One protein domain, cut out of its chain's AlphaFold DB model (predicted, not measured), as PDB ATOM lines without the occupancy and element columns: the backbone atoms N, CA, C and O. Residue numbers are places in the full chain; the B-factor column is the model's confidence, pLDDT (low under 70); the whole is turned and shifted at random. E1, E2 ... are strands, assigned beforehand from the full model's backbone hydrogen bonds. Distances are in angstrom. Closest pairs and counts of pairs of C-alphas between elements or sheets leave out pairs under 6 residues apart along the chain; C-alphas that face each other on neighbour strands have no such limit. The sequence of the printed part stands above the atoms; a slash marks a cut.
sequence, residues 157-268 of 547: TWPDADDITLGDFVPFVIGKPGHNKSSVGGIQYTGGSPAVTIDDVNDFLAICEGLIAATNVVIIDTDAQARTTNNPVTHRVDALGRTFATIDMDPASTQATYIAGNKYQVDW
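AT A GLANCE: This is residues 157 to 268 of the 547 residues of an uncharacterized protein of marine sediment metagenome (UniProt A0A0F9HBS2). Little of this domain is regular structure, but its core is a small closed barrel of six strands, E2 to E7, from which the loop of residues 180 to 188 sticks out. The printed part has 112 residues, 44 of them in seven named strands, E1 to E7 in order: all strand. The ring runs E2 E3 E6 E5 E4 E7 and back to E2, antiparallel throughout. It is compact, radius of gyration of the C-alphas 13.5 A, spanning 46 by 27 by 26 A.

IN THESE COORDINATES: Find C-alpha 172 at (25.826, -34.230, 36.997), where E1, residues 172 to 174, begins. Read on through E2, 193 to 199, 18.5 A; E3, 204 to 209; E4, 216 to 221; E5, 226 to 237, 28.3 A; E6, 243 to 248; and E7, 264 to 267, ending at (12.358, -31.113, 39.413).

HOW THE PARTS SIT: E4 E5 E6 form a meander, each the antiparallel neighbour of the one before; E3 to E6 and E4 to E7 are Greek keys, first strand beside fourth. Look at E2 and E3, a hairpin: N 196 and O 206 are 2.9 A apart. E7 and E2 close the ring, N 266 and O 193 at 2.8 A. E5 bends by 80 degrees at residue 230.

THE WHOLE: The printed part has no cut. Links E1 to E2 and E6 to E7 are long. Residues 183 and 253 to 256 have pLDDT under 70.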
ATOM      1  N   THR A 157      33.014 -41.381  51.845       95.69
ATOM      2  CA  THR A 157      32.684 -40.066  51.271       95.69
ATOM      3  C   THR A 157      31.597 -39.358  52.080       95.69
ATOM      4  O   THR A 157      31.715 -38.157  52.326       95.69
ATOM      5  N   TRP A 158      30.610 -40.123  52.554       96.62
ATOM      6  CA  TRP A 158      29.446 -39.690  53.324       96.62
ATOM      7  C   TRP A 158      29.145 -40.698  54.453       96.62
ATOM      8  O   TRP A 158      28.400 -41.656  54.246       96.62
ATOM      9  N   PRO A 159      29.742 -40.525  55.649       96.12
ATOM     10  CA  PRO A 159      29.611 -41.483  56.754       96.12
ATOM     11  C   PRO A 159      28.180 -41.714  57.246       96.12
ATOM     12  O   PRO A 159      27.880 -42.809  57.713       96.12
ATOM     13  N   ASP A 160      27.326 -40.699  57.115       96.12
ATOM     14  CA  ASP A 160      25.937 -40.708  57.580       96.12
ATOM     15  C   ASP A 160      24.933 -40.937  56.431       96.12
ATOM     16  O   ASP A 160      23.743 -40.681  56.596       96.12
ATOM     17  N   ALA A 161      25.383 -41.382  55.250       95.19
ATOM     18  CA  ALA A 161      24.490 -41.677  54.125       95.19
ATOM     19  C   ALA A 161      23.539 -42.847  54.426       95.19
ATOM     20  O   ALA A 161      23.896 -43.786  55.138       95.19
ATOM     21  N   ASP A 162      22.345 -42.812  53.830       93.75
ATOM     22  CA  ASP A 162      21.364 -43.897  53.945       93.75
ATOM     23  C   ASP A 162      21.882 -45.156  53.225       93.75
ATOM     24  O   ASP A 162      22.342 -45.086  52.077       93.75
ATOM     25  N   ASP A 163      21.752 -46.315  53.875       94.25
ATOM     26  CA  ASP A 163      22.121 -47.631  53.350       94.25
ATOM     27  C   ASP A 163      21.551 -47.892  51.946       94.25
ATOM     28  O   ASP A 163      22.202 -48.551  51.131       94.25
ATOM     29  N   ILE A 164      20.355 -47.374  51.628       93.69
ATOM     30  CA  ILE A 164      19.733 -47.575  50.305       93.69
ATOM     31  C   ILE A 164      20.409 -46.797  49.169       93.69
ATOM     32  O   ILE A 164      20.140 -47.093  48.004       93.69
ATOM     33  N   THR A 165      21.247 -45.814  49.499       94.69
ATOM     34  CA  THR A 165      21.965 -44.953  48.543       94.69
ATOM     35  C   THR A 165      23.458 -45.246  48.464       94.69
ATOM     36  O   THR A 165      24.158 -44.692  47.615       94.69
ATOM     37  N   LEU A 166      23.965 -46.137  49.323       96.25
ATOM     38  CA  LEU A 166      25.341 -46.602  49.232       96.25
ATOM     39  C   LEU A 166      25.565 -47.292  47.882       96.25
ATOM     40  O   LEU A 166      24.870 -48.240  47.514       96.25
ATOM     41  N   GLY A 167      26.564 -46.813  47.152       95.94
ATOM     42  CA  GLY A 167      26.890 -47.265  45.804       95.94
ATOM     43  C   GLY A 167      26.271 -46.449  44.670       95.94
ATOM     44  O   GLY A 167      26.626 -46.649  43.505       95.94
ATOM     45  N   ASP A 168      25.376 -45.510  44.983       96.62
ATOM     46  CA  ASP A 168      24.855 -44.573  43.993       96.62
ATOM     47  C   ASP A 168      25.865 -43.452  43.711       96.62
ATOM     48  O   ASP A 168      26.714 -43.103  44.533       96.62
ATOM     49  N   PHE A 169      25.747 -42.838  42.534       96.75
ATOM     50  CA  PHE A 169      26.481 -41.621  42.196       96.75
ATOM     51  C   PHE A 169      25.568 -40.405  42.321       96.75
ATOM     52  O   PHE A 169      24.437 -40.403  41.825       96.75
ATOM     53  N   VAL A 170      26.092 -39.321  42.895       96.38
ATOM     54  CA  VAL A 170      25.422 -38.020  42.803       96.38
ATOM     55  C   VAL A 170      25.476 -37.551  41.340       96.38
ATOM     56  O   VAL A 170      26.542 -37.587  40.723       96.38
ATOM     57  N   PRO A 171      24.352 -37.132  40.732       96.38
ATOM     58  CA  PRO A 171      24.326 -36.868  39.300       96.38
ATOM     59  C   PRO A 171      25.044 -35.568  38.909       96.38
ATOM     60  O   PRO A 171      25.011 -34.579  39.633       96.38
ATOM     61  N   PHE A 172      25.569 -35.500  37.686       96.50
ATOM     62  CA  PHE A 172      25.826 -34.230  36.997       96.50
ATOM     63  C   PHE A 172      24.556 -33.788  36.289       96.50
ATOM     64  O   PHE A 172      24.043 -34.510  35.432       96.50
ATOM     65  N   VAL A 173      24.058 -32.593  36.599       97.44
ATOM     66  CA  VAL A 173      22.819 -32.090  36.001       97.44
ATOM     67  C   VAL A 173      23.094 -31.052  34.920       97.44
ATOM     68  O   VAL A 173      23.728 -30.027  35.157       97.44
ATOM     69  N   ILE A 174      22.555 -31.292  33.726       97.62
ATOM     70  CA  ILE A 174      22.679 -30.422  32.554       97.62
ATOM     71  C   ILE A 174      21.305 -29.829  32.235       97.62
ATOM     72  O   ILE A 174      20.321 -30.551  32.050       97.62
ATOM     73  N   GLY A 175      21.232 -28.506  32.121       96.00
ATOM     74  CA  GLY A 175      19.994 -27.798  31.818       96.00
ATOM     75  C   GLY A 175      18.993 -27.820  32.972       96.00
ATOM     76  O   GLY A 175      19.347 -27.585  34.127       96.00
ATOM     77  N   LYS A 176      17.716 -28.035  32.643       94.88
ATOM     78  CA  LYS A 176      16.592 -28.018  33.593       94.88
ATOM     79  C   LYS A 176      15.754 -29.297  33.478       94.88
ATOM     80  O   LYS A 176      14.612 -29.245  33.003       94.88
ATOM     81  N   PRO A 177      16.287 -30.478  33.835       94.69
ATOM     82  CA  PRO A 177      15.483 -31.681  33.783       94.69
ATOM     83  C   PRO A 177      14.306 -31.596  34.775       94.69
ATOM     84  O   PRO A 177      14.360 -30.944  35.803       94.69
ATOM     85  N   GLY A 178      13.185 -32.218  34.445       90.56
ATOM     86  CA  GLY A 178      11.938 -32.173  35.217       90.56
ATOM     87  C   GLY A 178      11.006 -31.049  34.772       90.56
ATOM     88  O   GLY A 178       9.808 -31.283  34.625       90.56
ATOM     89  N   HIS A 179      11.571 -29.911  34.352       87.56
ATOM     90  CA  HIS A 179      10.808 -28.748  33.909       87.56
ATOM     91  C   HIS A 179       9.973 -29.036  32.650       87.56
ATOM     92  O   HIS A 179      10.474 -29.071  31.521       87.56
ATOM     93  N   ASN A 180       8.666 -29.202  32.838       83.50
ATOM     94  CA  ASN A 180       7.706 -29.447  31.771       83.50
ATOM     95  C   ASN A 180       6.589 -28.392  31.813       83.50
ATOM     96  O   ASN A 180       5.941 -28.203  32.837       83.50
ATOM     97  N   LYS A 181       6.289 -27.741  30.680       79.88
ATOM     98  CA  LYS A 181       5.103 -26.869  30.534       79.88
ATOM     99  C   LYS A 181       3.987 -27.602  29.809       79.88
ATOM    100  O   LYS A 181       4.221 -28.099  28.706       79.88
ATOM    101  N   SER A 182       2.811 -27.731  30.411       76.44
ATOM    102  CA  SER A 182       1.617 -28.296  29.769       76.44
ATOM    103  C   SER A 182       1.258 -27.542  28.479       76.44
ATOM    104  O   SER A 182       1.721 -26.424  28.249       76.44
ATOM    105  N   SER A 183       0.419 -28.136  27.626       67.69
ATOM    106  CA  SER A 183      -0.060 -27.492  26.390       67.69
ATOM    107  C   SER A 183      -0.826 -26.188  26.642       67.69
ATOM    108  O   SER A 183      -0.878 -25.344  25.754       67.69
ATOM    109  N   VAL A 184      -1.375 -26.008  27.849       74.38
ATOM    110  CA  VAL A 184      -2.112 -24.809  28.290       74.38
ATOM    111  C   VAL A 184      -1.207 -23.844  29.083       74.38
ATOM    112  O   VAL A 184      -1.671 -22.869  29.657       74.38
ATOM    113  N   GLY A 185       0.106 -24.101  29.134       73.88
ATOM    114  CA  GLY A 185       1.097 -23.210  29.748       73.88
ATOM    115  C   GLY A 185       1.347 -23.413  31.248       73.88
ATOM    116  O   GLY A 185       2.335 -22.892  31.753       73.88
ATOM    117  N   GLY A 186       0.530 -24.206  31.951       80.44
ATOM    118  CA  GLY A 186       0.763 -24.553  33.362       80.44
ATOM    119  C   GLY A 186       1.992 -25.448  33.560       80.44
ATOM    120  O   GLY A 186       2.257 -26.312  32.719       80.44
ATOM    121  N   ILE A 187       2.728 -25.255  34.656       78.69
ATOM    122  CA  ILE A 187       3.880 -26.089  35.034       78.69
ATOM    123  C   ILE A 187       3.380 -27.487  35.416       78.69
ATOM    124  O   ILE A 187       2.419 -27.635  36.168       78.69
ATOM    125  N   GLN A 188       4.014 -28.516  34.864       84.81
ATOM    126  CA  GLN A 188       3.777 -29.906  35.220       84.81
ATOM    127  C   GLN A 188       5.013 -30.436  35.929       84.81
ATOM    128  O   GLN A 188       6.028 -30.686  35.280       84.81
ATOM    129  N   TYR A 189       4.894 -30.644  37.238       86.38
ATOM    130  CA  TYR A 189       5.995 -31.182  38.020       86.38
ATOM    131  C   TYR A 189       6.260 -32.637  37.650       86.38
ATOM    132  O   TYR A 189       5.335 -33.445  37.519       86.38
ATOM    133  N   THR A 190       7.513 -32.974  37.394       90.62
ATOM    134  CA  THR A 190       7.945 -34.330  37.063       90.62
ATOM    135  C   THR A 190       9.392 -34.493  37.480       90.62
ATOM    136  O   THR A 190      10.209 -33.631  37.179       90.62
ATOM    137  N   GLY A 191       9.735 -35.634  38.076       92.44
ATOM    138  CA  GLY A 191      11.119 -35.926  38.426       92.44
ATOM    139  C   GLY A 191      12.062 -35.790  37.228       92.44
ATOM    140  O   GLY A 191      11.809 -36.306  36.125       92.44
ATOM    141  N   GLY A 192      13.106 -34.999  37.444       93.25
ATOM    142  CA  GLY A 192      14.090 -34.570  36.469       93.25
ATOM    143  C   GLY A 192      15.381 -35.363  36.547       93.25
ATOM    144  O   GLY A 192      15.807 -35.888  35.519       93.25
ATOM    145  N   SER A 193      15.940 -35.441  37.749       96.31
ATOM    146  CA  SER A 193      17.125 -36.207  38.147       96.31
ATOM    147  C   SER A 193      16.871 -36.859  39.514       96.31
ATOM    148  O   SER A 193      15.953 -36.421  40.215       96.31
ATOM    149  N   PRO A 194      17.630 -37.893  39.909       96.56
ATOM    150  CA  PRO A 194      17.593 -38.387  41.283       96.56
ATOM    151  C   PRO A 194      18.130 -37.335  42.266       96.56
ATOM    152  O   PRO A 194      18.916 -36.465  41.882       96.56
ATOM    153  N   ALA A 195      17.682 -37.421  43.516       96.69
ATOM    154  CA  ALA A 195      18.315 -36.808  44.679       96.69
ATOM    155  C   ALA A 195      18.784 -37.941  45.596       96.69
ATOM    156  O   ALA A 195      18.005 -38.849  45.884       96.69
ATOM    157  N   VAL A 196      20.049 -37.906  45.999       97.06
ATOM    158  CA  VAL A 196      20.709 -38.989  46.732       97.06
ATOM    159  C   VAL A 196      20.836 -38.587  48.193       97.06
ATOM    160  O   VAL A 196      21.386 -37.527  48.479       97.06
ATOM    161  N   THR A 197      20.327 -39.391  49.119       97.00
ATOM    162  CA  THR A 197      20.486 -39.144  50.555       97.00
ATOM    163  C   THR A 197      21.949 -39.289  50.962       97.00
ATOM    164  O   THR A 197      22.536 -40.350  50.805       97.00
ATOM    165  N   ILE A 198      22.552 -38.229  51.492       96.69
ATOM    166  CA  ILE A 198      23.968 -38.225  51.910       96.69
ATOM    167  C   ILE A 198      24.153 -38.084  53.426       96.69
ATOM    168  O   ILE A 198      25.275 -38.180  53.914       96.69
ATOM    169  N   ASP A 199      23.069 -37.818  54.155       96.31
ATOM    170  CA  ASP A 199      23.043 -37.635  55.608       96.31
ATOM    171  C   ASP A 199      21.618 -37.948  56.093       96.31
ATOM    172  O   ASP A 199      20.738 -37.093  56.026       96.31
ATOM    173  N   ASP A 200      21.369 -39.195  56.498       93.38
ATOM    174  CA  ASP A 200      20.072 -39.676  57.007       93.38
ATOM    175  C   ASP A 200      19.763 -39.121  58.407       93.38
ATOM    176  O   ASP A 200      18.611 -39.048  58.818       93.38
ATOM    177  N   VAL A 201      20.793 -38.699  59.150       93.00
ATOM    178  CA  VAL A 201      20.647 -38.178  60.518       93.00
ATOM    179  C   VAL A 201      20.159 -36.732  60.514       93.00
ATOM    180  O   VAL A 201      19.397 -36.337  61.398       93.00
ATOM    181  N   ASN A 202      20.629 -35.937  59.552       93.19
ATOM    182  CA  ASN A 202      20.293 -34.519  59.424       93.19
ATOM    183  C   ASN A 202      19.481 -34.210  58.153       93.19
ATOM    184  O   ASN A 202      19.440 -33.059  57.729       93.19
ATOM    185  N   ASP A 203      18.871 -35.224  57.539       94.44
ATOM    186  CA  ASP A 203      17.943 -35.099  56.415       94.44
ATOM    187  C   ASP A 203      18.522 -34.375  55.171       94.44
ATOM    188  O   ASP A 203      17.824 -33.595  54.514       94.44
ATOM    189  N   PHE A 204      19.795 -34.607  54.802       95.69
ATOM    190  CA  PHE A 204      20.377 -33.986  53.596       95.69
ATOM    191  C   PHE A 204      20.306 -34.867  52.350       95.69
ATOM    192  O   PHE A 204      20.755 -36.016  52.317       95.69
ATOM    193  N   LEU A 205      19.879 -34.235  51.256       97.19
ATOM    194  CA  LEU A 205      19.908 -34.797  49.910       97.19
ATOM    195  C   LEU A 205      20.961 -34.088  49.050       97.19
ATOM    196  O   LEU A 205      20.940 -32.865  48.930       97.19
ATOM    197  N   ALA A 206      21.833 -34.833  48.379       97.38
ATOM    198  CA  ALA A 206      22.689 -34.340  47.308       97.38
ATOM    199  C   ALA A 206      21.956 -34.403  45.962       97.38
ATOM    200  O   ALA A 206      21.414 -35.436  45.567       97.38
ATOM    201  N   ILE A 207      21.949 -33.286  45.236       97.19
ATOM    202  CA  ILE A 207      21.164 -33.127  44.002       97.19
ATOM    203  C   ILE A 207      22.019 -32.934  42.751       97.19
ATOM    204  O   ILE A 207      21.528 -33.145  41.641       97.19
ATOM    205  N   CYS A 208      23.273 -32.507  42.910       97.38
ATOM    206  CA  CYS A 208      24.225 -32.384  41.814       97.38
ATOM    207  C   CYS A 208      25.663 -32.360  42.339       97.38
ATOM    208  O   CYS A 208      25.935 -31.725  43.359       97.38
ATOM    209  N   GLU A 209      26.590 -32.981  41.617       96.12
ATOM    210  CA  GLU A 209      28.021 -32.759  41.831       96.12
ATOM    211  C   GLU A 209      28.443 -31.387  41.274       96.12
ATOM    212  O   GLU A 209      28.047 -30.995  40.170       96.12
ATOM    213  N   GLY A 210      29.242 -30.645  42.043       94.00
ATOM    214  CA  GLY A 210      29.752 -29.324  41.688       94.00
ATOM    215  C   GLY A 210      28.820 -28.154  42.019       94.00
ATOM    216  O   GLY A 210      27.831 -28.274  42.742       94.00
ATOM    217  N   LEU A 211      29.180 -26.979  41.492       94.19
ATOM    218  CA  LEU A 211      28.396 -25.750  41.628       94.19
ATOM    219  C   LEU A 211      27.276 -25.705  40.584       94.19
ATOM    220  O   LEU A 211      27.509 -25.938  39.393       94.19
ATOM    221  N   ILE A 212      26.077 -25.323  41.021       96.00
ATOM    222  CA  ILE A 212      24.897 -25.217  40.156       96.00
ATOM    223  C   ILE A 212      24.347 -23.794  40.083       96.00
ATOM    224  O   ILE A 212      24.600 -22.952  40.940       96.00
ATOM    225  N   ALA A 213      23.583 -23.524  39.026       94.88
ATOM    226  CA  ALA A 213      22.949 -22.232  38.801       94.88
ATOM    227  C   ALA A 213      21.649 -22.059  39.604       94.88
ATOM    228  O   ALA A 213      21.199 -20.930  39.793       94.88
ATOM    229  N   ALA A 214      20.990 -23.154  40.000       94.12
ATOM    230  CA  ALA A 214      19.735 -23.105  40.743       94.12
ATOM    231  C   ALA A 214      19.951 -22.659  42.190       94.12
ATOM    232  O   ALA A 214      20.834 -23.158  42.880       94.12
ATOM    233  N   THR A 215      19.090 -21.755  42.657       93.12
ATOM    234  CA  THR A 215      19.038 -21.342  44.067       93.12
ATOM    235  C   THR A 215      17.953 -22.077  44.842       93.12
ATOM    236  O   THR A 215      18.020 -22.141  46.062       93.12
ATOM    237  N   ASN A 216      16.939 -22.603  44.147       91.88
ATOM    238  CA  ASN A 216      15.864 -23.400  44.726       91.88
ATOM    239  C   ASN A 216      15.436 -24.494  43.744       91.88
ATOM    240  O   ASN A 216      15.489 -24.280  42.529       91.88
ATOM    241  N   VAL A 217      14.944 -25.618  44.262       93.38
ATOM    242  CA  VAL A 217      14.407 -26.732  43.463       93.38
ATOM    243  C   VAL A 217      13.114 -27.291  44.059       93.38
ATOM    244  O   VAL A 217      12.752 -27.014  45.207       93.38
ATOM    245  N   VAL A 218      12.403 -28.098  43.276       93.00
ATOM    246  CA  VAL A 218      11.261 -28.886  43.749       93.00
ATOM    247  C   VAL A 218      11.730 -30.310  44.019       93.00
ATOM    248  O   VAL A 218      12.332 -30.939  43.150       93.00
ATOM    249  N   ILE A 219      11.428 -30.824  45.208       94.12
ATOM    250  CA  ILE A 219      11.698 -32.210  45.591       94.12
ATOM    251  C   ILE A 219      10.406 -33.010  45.476       94.12
ATOM    252  O   ILE A 219       9.335 -32.563  45.893       94.12
ATOM    253  N   ILE A 220      10.507 -34.182  44.863       93.94
ATOM    254  CA  ILE A 220       9.421 -35.134  44.671       93.94
ATOM    255  C   ILE A 220       9.812 -36.409  45.404       93.94
ATOM    256  O   ILE A 220      10.778 -37.067  45.023       93.94
ATOM    257  N   ASP A 221       9.036 -36.761  46.421       94.56
ATOM    258  CA  ASP A 221       9.103 -38.069  47.058       94.56
ATOM    259  C   ASP A 221       8.333 -39.060  46.179       94.56
ATOM    260  O   ASP A 221       7.109 -38.963  46.004       94.56
ATOM    261  N   THR A 222       9.067 -39.980  45.556       92.38
ATOM    262  CA  THR A 222       8.483 -40.936  44.613       92.38
ATOM    263  C   THR A 222       7.723 -42.065  45.297       92.38
ATOM    264  O   THR A 222       6.808 -42.613  44.682       92.38
ATOM    265  N   ASP A 223       8.016 -42.362  46.560       92.56
ATOM    266  CA  ASP A 223       7.353 -43.431  47.305       92.56
ATOM    267  C   ASP A 223       6.087 -42.909  47.990       92.56
ATOM    268  O   ASP A 223       5.016 -43.508  47.860       92.56
ATOM    269  N   ALA A 224       6.157 -41.728  48.611       90.44
ATOM    270  CA  ALA A 224       4.998 -41.078  49.227       90.44
ATOM    271  C   ALA A 224       4.075 -40.370  48.218       90.44
ATOM    272  O   ALA A 224       2.977 -39.941  48.581       90.44
ATOM    273  N   GLN A 225       4.499 -40.226  46.954       88.62
ATOM    274  CA  GLN A 225       3.791 -39.456  45.918       88.62
ATOM    275  C   GLN A 225       3.525 -37.999  46.346       88.62
ATOM    276  O   GLN A 225       2.508 -37.395  45.985       88.62
ATOM    277  N   ALA A 226       4.453 -37.431  47.115       91.00
ATOM    278  CA  ALA A 226       4.391 -36.078  47.651       91.00
ATOM    279  C   ALA A 226       5.402 -35.163  46.947       91.00
ATOM    280  O   ALA A 226       6.352 -35.617  46.307       91.00
ATOM    281  N   ARG A 227       5.190 -33.848  47.040       90.94
ATOM    282  CA  ARG A 227       6.152 -32.861  46.544       90.94
ATOM    283  C   ARG A 227       6.254 -31.673  47.480       90.94
ATOM    284  O   ARG A 227       5.238 -31.226  48.011       90.94
ATOM    285  N   THR A 228       7.447 -31.107  47.531       90.31
ATOM    286  CA  THR A 228       7.739 -29.866  48.245       90.31
ATOM    287  C   THR A 228       8.431 -28.913  47.300       90.31
ATOM    288  O   THR A 228       9.297 -29.312  46.519       90.31
ATOM    289  N   THR A 229       8.055 -27.645  47.354       89.12
ATOM    290  CA  THR A 229       8.540 -26.639  46.421       89.12
ATOM    291  C   THR A 229       9.362 -25.562  47.115       89.12
ATOM    292  O   THR A 229       9.249 -25.361  48.320       89.12
ATOM    293  N   ASN A 230      10.194 -24.862  46.336       86.88
ATOM    294  CA  ASN A 230      11.100 -23.809  46.811       86.88
ATOM    295  C   ASN A 230      12.097 -24.278  47.886       86.88
ATOM    296  O   ASN A 230      12.382 -23.534  48.818       86.88
ATOM    297  N   ASN A 231      12.639 -25.492  47.747       91.06
ATOM    298  CA  ASN A 231      13.670 -25.981  48.660       91.06
ATOM    299  C   ASN A 231      14.997 -25.280  48.328       91.06
ATOM    300  O   ASN A 231      15.428 -25.374  47.170       91.06
ATOM    301  N   PRO A 232      15.613 -24.558  49.281       92.25
ATOM    302  CA  PRO A 232      16.814 -23.775  49.035       92.25
ATOM    303  C   PRO A 232      18.024 -24.674  48.806       92.25
ATOM    304  O   PRO A 232      18.268 -25.613  49.556       92.25
ATOM    305  N   VAL A 233      18.801 -24.356  47.773       94.25
ATOM    306  CA  VAL A 233      20.045 -25.058  47.453       94.25
ATOM    307  C   VAL A 233      21.176 -24.529  48.328       94.25
ATOM    308  O   VAL A 233      21.524 -23.347  48.268       94.25
ATOM    309  N   THR A 234      21.816 -25.430  49.066       95.88
ATOM    310  CA  THR A 234      23.081 -25.195  49.772       95.88
ATOM    311  C   THR A 234      24.213 -26.001  49.144       95.88
ATOM    312  O   THR A 234      23.984 -26.854  48.291       95.88
ATOM    313  N   HIS A 235      25.459 -25.751  49.549       97.00
ATOM    314  CA  HIS A 235      26.606 -26.532  49.086       97.00
ATOM    315  C   HIS A 235      27.339 -27.144  50.277       97.00
ATOM    316  O   HIS A 235      27.564 -26.467  51.280       97.00
ATOM    317  N   ARG A 236      27.714 -28.416  50.149       97.00
ATOM    318  CA  ARG A 236      28.519 -29.154  51.127       97.00
ATOM    319  C   ARG A 236      29.756 -29.725  50.456       97.00
ATOM    320  O   ARG A 236      29.794 -29.879  49.237       97.00
ATOM    321  N   VAL A 237      30.764 -30.010  51.267       97.12
ATOM    322  CA  VAL A 237      31.999 -30.652  50.831       97.12
ATOM    323  C   VAL A 237      32.039 -32.052  51.430       97.12
ATOM    324  O   VAL A 237      31.754 -32.198  52.617       97.12
ATOM    325  N   ASP A 238      32.340 -33.062  50.619       96.12
ATOM    326  CA  ASP A 238      32.489 -34.440  51.095       96.12
ATOM    327  C   ASP A 238      33.835 -34.663  51.808       96.12
ATOM    328  O   ASP A 238      34.691 -33.774  51.878       96.12
ATOM    329  N   ALA A 239      34.065 -35.878  52.311       94.94
ATOM    330  CA  ALA A 239      35.323 -36.220  52.980       94.94
ATOM    331  C   ALA A 239      36.572 -36.137  52.071       94.94
ATOM    332  O   ALA A 239      37.695 -36.094  52.579       94.94
ATOM    333  N   LEU A 240      36.400 -36.108  50.744       94.75
ATOM    334  CA  LEU A 240      37.479 -36.011  49.755       94.75
ATOM    335  C   LEU A 240      37.705 -34.573  49.254       94.75
ATOM    336  O   LEU A 240      38.576 -34.346  48.414       94.75
ATOM    337  N   GLY A 241      36.967 -33.588  49.775       95.50
ATOM    338  CA  GLY A 241      37.125 -32.181  49.410       95.50
ATOM    339  C   GLY A 241      36.316 -31.739  48.185       95.50
ATOM    340  O   GLY A 241      36.509 -30.622  47.698       95.50
ATOM    341  N   ARG A 242      35.403 -32.567  47.674       95.12
ATOM    342  CA  ARG A 242      34.559 -32.246  46.515       95.12
ATOM    343  C   ARG A 242      33.291 -31.537  46.939       95.12
ATOM    344  O   ARG A 242      32.686 -31.873  47.947       95.12
ATOM    345  N   THR A 243      32.878 -30.556  46.146       96.44
ATOM    346  CA  THR A 243      31.681 -29.755  46.420       96.44
ATOM    347  C   THR A 243      30.450 -30.372  45.767       96.44
ATOM    348  O   THR A 243      30.483 -30.692  44.582       96.44
ATOM    349  N   PHE A 244      29.351 -30.457  46.513       97.12
ATOM    350  CA  PHE A 244      28.052 -30.939  46.051       97.12
ATOM    351  C   PHE A 244      26.960 -29.929  46.376       97.12
ATOM    352  O   PHE A 244      26.947 -29.331  47.456       97.12
ATOM    353  N   ALA A 245      26.017 -29.771  45.453       97.62
ATOM    354  CA  ALA A 245      24.770 -29.073  45.707       97.62
ATOM    355  C   ALA A 245      23.834 -29.980  46.514       97.62
ATOM    356  O   ALA A 245      23.627 -31.146  46.169       97.62
ATOM    357  N   THR A 246      23.266 -29.433  47.583       97.25
ATOM    358  CA  THR A 246      22.512 -30.163  48.607       97.25
ATOM    359  C   THR A 246      21.226 -29.438  48.975       97.25
ATOM    360  O   THR A 246      21.118 -28.225  48.786       97.25
ATOM    361  N   ILE A 247      20.266 -30.192  49.501       95.81
ATOM    362  CA  ILE A 247      19.024 -29.707  50.094       95.81
ATOM    363  C   ILE A 247      18.948 -30.242  51.516       95.81
ATOM    364  O   ILE A 247      19.147 -31.434  51.735       95.81
ATOM    365  N   ASP A 248      18.663 -29.343  52.444       94.69
ATOM    366  CA  ASP A 248      18.267 -29.647  53.816       94.69
ATOM    367  C   ASP A 248      16.756 -29.920  53.811       94.69
ATOM    368  O   ASP A 248      15.997 -29.069  53.347       94.69
ATOM    369  N   MET A 249      16.324 -31.110  54.230       91.75
ATOM    370  CA  MET A 249      14.908 -31.498  54.267       91.75
ATOM    371  C   MET A 249      14.294 -31.378  55.672       91.75
ATOM    372  O   MET A 249      13.172 -31.852  55.872       91.75
ATOM    373  N   ASP A 250      14.978 -30.722  56.620       85.94
ATOM    374  CA  ASP A 250      14.436 -30.429  57.948       85.94
ATOM    375  C   ASP A 250      13.123 -29.632  57.788       85.94
ATOM    376  O   ASP A 250      13.091 -28.605  57.099       85.94
ATOM    377  N   PRO A 251      12.011 -30.051  58.416       73.69
ATOM    378  CA  PRO A 251      10.746 -29.317  58.375       73.69
ATOM    379  C   PRO A 251      10.821 -27.882  58.939       73.69
ATOM    380  O   PRO A 251       9.895 -27.091  58.740       73.69
ATOM    381  N   ALA A 252      11.884 -27.516  59.663       74.75
ATOM    382  CA  ALA A 252      12.159 -26.132  60.050       74.75
ATOM    383  C   ALA A 252      12.763 -25.292  58.906       74.75
ATOM    384  O   ALA A 252      12.574 -24.071  58.881       74.75
ATOM    385  N   SER A 253      13.479 -25.924  57.969       65.62
ATOM    386  CA  SER A 253      14.159 -25.290  56.830       65.62
ATOM    387  C   SER A 253      13.334 -25.374  55.534       65.62
ATOM    388  O   SER A 253      13.369 -24.457  54.707       65.62
ATOM    389  N   THR A 254      12.524 -26.426  55.382       63.53
ATOM    390  CA  THR A 254      11.663 -26.695  54.224       63.53
ATOM    391  C   THR A 254      10.237 -27.052  54.640       63.53
ATOM    392  O   THR A 254       9.956 -27.376  55.783       63.53
ATOM    393  N   GLN A 255       9.288 -27.011  53.699       67.19
ATOM    394  CA  GLN A 255       7.943 -27.565  53.927       67.19
ATOM    395  C   GLN A 255       7.896 -29.095  53.728       67.19
ATOM    396  O   GLN A 255       6.808 -29.663  53.627       67.19
ATOM    397  N   ALA A 256       9.051 -29.756  53.590       68.69
ATOM    398  CA  ALA A 256       9.138 -31.188  53.360       68.69
ATOM    399  C   ALA A 256       9.270 -31.943  54.684       68.69
ATOM    400  O   ALA A 256       9.672 -31.392  55.701       68.69
ATOM    401  N   THR A 257       8.922 -33.223  54.662       82.31
ATOM    402  CA  THR A 257       9.272 -34.153  55.733       82.31
ATOM    403  C   THR A 257      10.109 -35.236  55.096       82.31
ATOM    404  O   THR A 257       9.623 -35.931  54.201       82.31
ATOM    405  N   TYR A 258      11.364 -35.335  55.513       90.94
ATOM    406  CA  TYR A 258      12.206 -36.453  55.143       90.94
ATOM    407  C   TYR A 258      11.664 -37.750  55.759       90.94
ATOM    408  O   TYR A 258      11.176 -37.788  56.890       90.94
ATOM    409  N   ILE A 259      11.703 -38.811  54.966       92.38
ATOM    410  CA  ILE A 259      11.334 -40.173  55.333       92.38
ATOM    411  C   ILE A 259      12.503 -41.069  54.923       92.38
ATOM    412  O   ILE A 259      12.799 -41.192  53.730       92.38
ATOM    413  N   ALA A 260      13.150 -41.684  55.912       91.56
ATOM    414  CA  ALA A 260      14.258 -42.611  55.702       91.56
ATOM    415  C   ALA A 260      13.847 -43.786  54.799       91.56
ATOM    416  O   ALA A 260      12.739 -44.322  54.927       91.56
ATOM    417  N   GLY A 261      14.729 -44.184  53.881       92.62
ATOM    418  CA  GLY A 261      14.479 -45.253  52.913       92.62
ATOM    419  C   GLY A 261      13.605 -44.883  51.705       92.62
ATOM    420  O   GLY A 261      13.442 -45.724  50.816       92.62
ATOM    421  N   ASN A 262      13.056 -43.664  51.631       94.81
ATOM    422  CA  ASN A 262      12.327 -43.204  50.444       94.81
ATOM    423  C   ASN A 262      13.276 -42.723  49.338       94.81
ATOM    424  O   ASN A 262      14.387 -42.253  49.576       94.81
ATOM    425  N   LYS A 263      12.795 -42.781  48.093       94.62
ATOM    426  CA  LYS A 263      13.497 -42.282  46.910       94.62
ATOM    427  C   LYS A 263      13.006 -40.907  46.499       94.62
ATOM    428  O   LYS A 263      11.818 -40.698  46.220       94.62
ATOM    429  N   TYR A 264      13.959 -40.001  46.322       95.75
ATOM    430  CA  TYR A 264      13.694 -38.613  45.975       95.75
ATOM    431  C   TYR A 264      14.131 -38.282  44.549       95.75
ATOM    432  O   TYR A 264      15.108 -38.805  44.008       95.75
ATOM    433  N   GLN A 265      13.385 -37.380  43.919       96.12
ATOM    434  CA  GLN A 265      13.712 -36.818  42.614       96.12
ATOM    435  C   GLN A 265      13.620 -35.302  42.641       96.12
ATOM    436  O   GLN A 265      12.788 -34.719  43.330       96.12
ATOM    437  N   VAL A 266      14.451 -34.668  41.824       95.44
ATOM    438  CA  VAL A 266      14.510 -33.217  41.688       95.44
ATOM    439  C   VAL A 266      13.803 -32.808  40.414       95.44
ATOM    440  O   VAL A 266      14.132 -33.282  39.324       95.44
ATOM    441  N   ASP A 267      12.851 -31.896  40.532       94.12
ATOM    442  CA  ASP A 267      12.358 -31.113  39.413       94.12
ATOM    443  C   ASP A 267      13.035 -29.737  39.440       94.12
ATOM    444  O   ASP A 267      12.919 -28.971  40.397       94.12
ATOM    445  N   TRP A 268      13.752 -29.428  38.359       92.94
ATOM    446  CA  TRP A 268      14.542 -28.206  38.204       92.94
ATOM    447  C   TRP A 268      13.713 -27.021  37.680       92.94
ATOM    448  O   TRP A 268      14.225 -26.108  37.023       92.94
TER     449      TRP A 268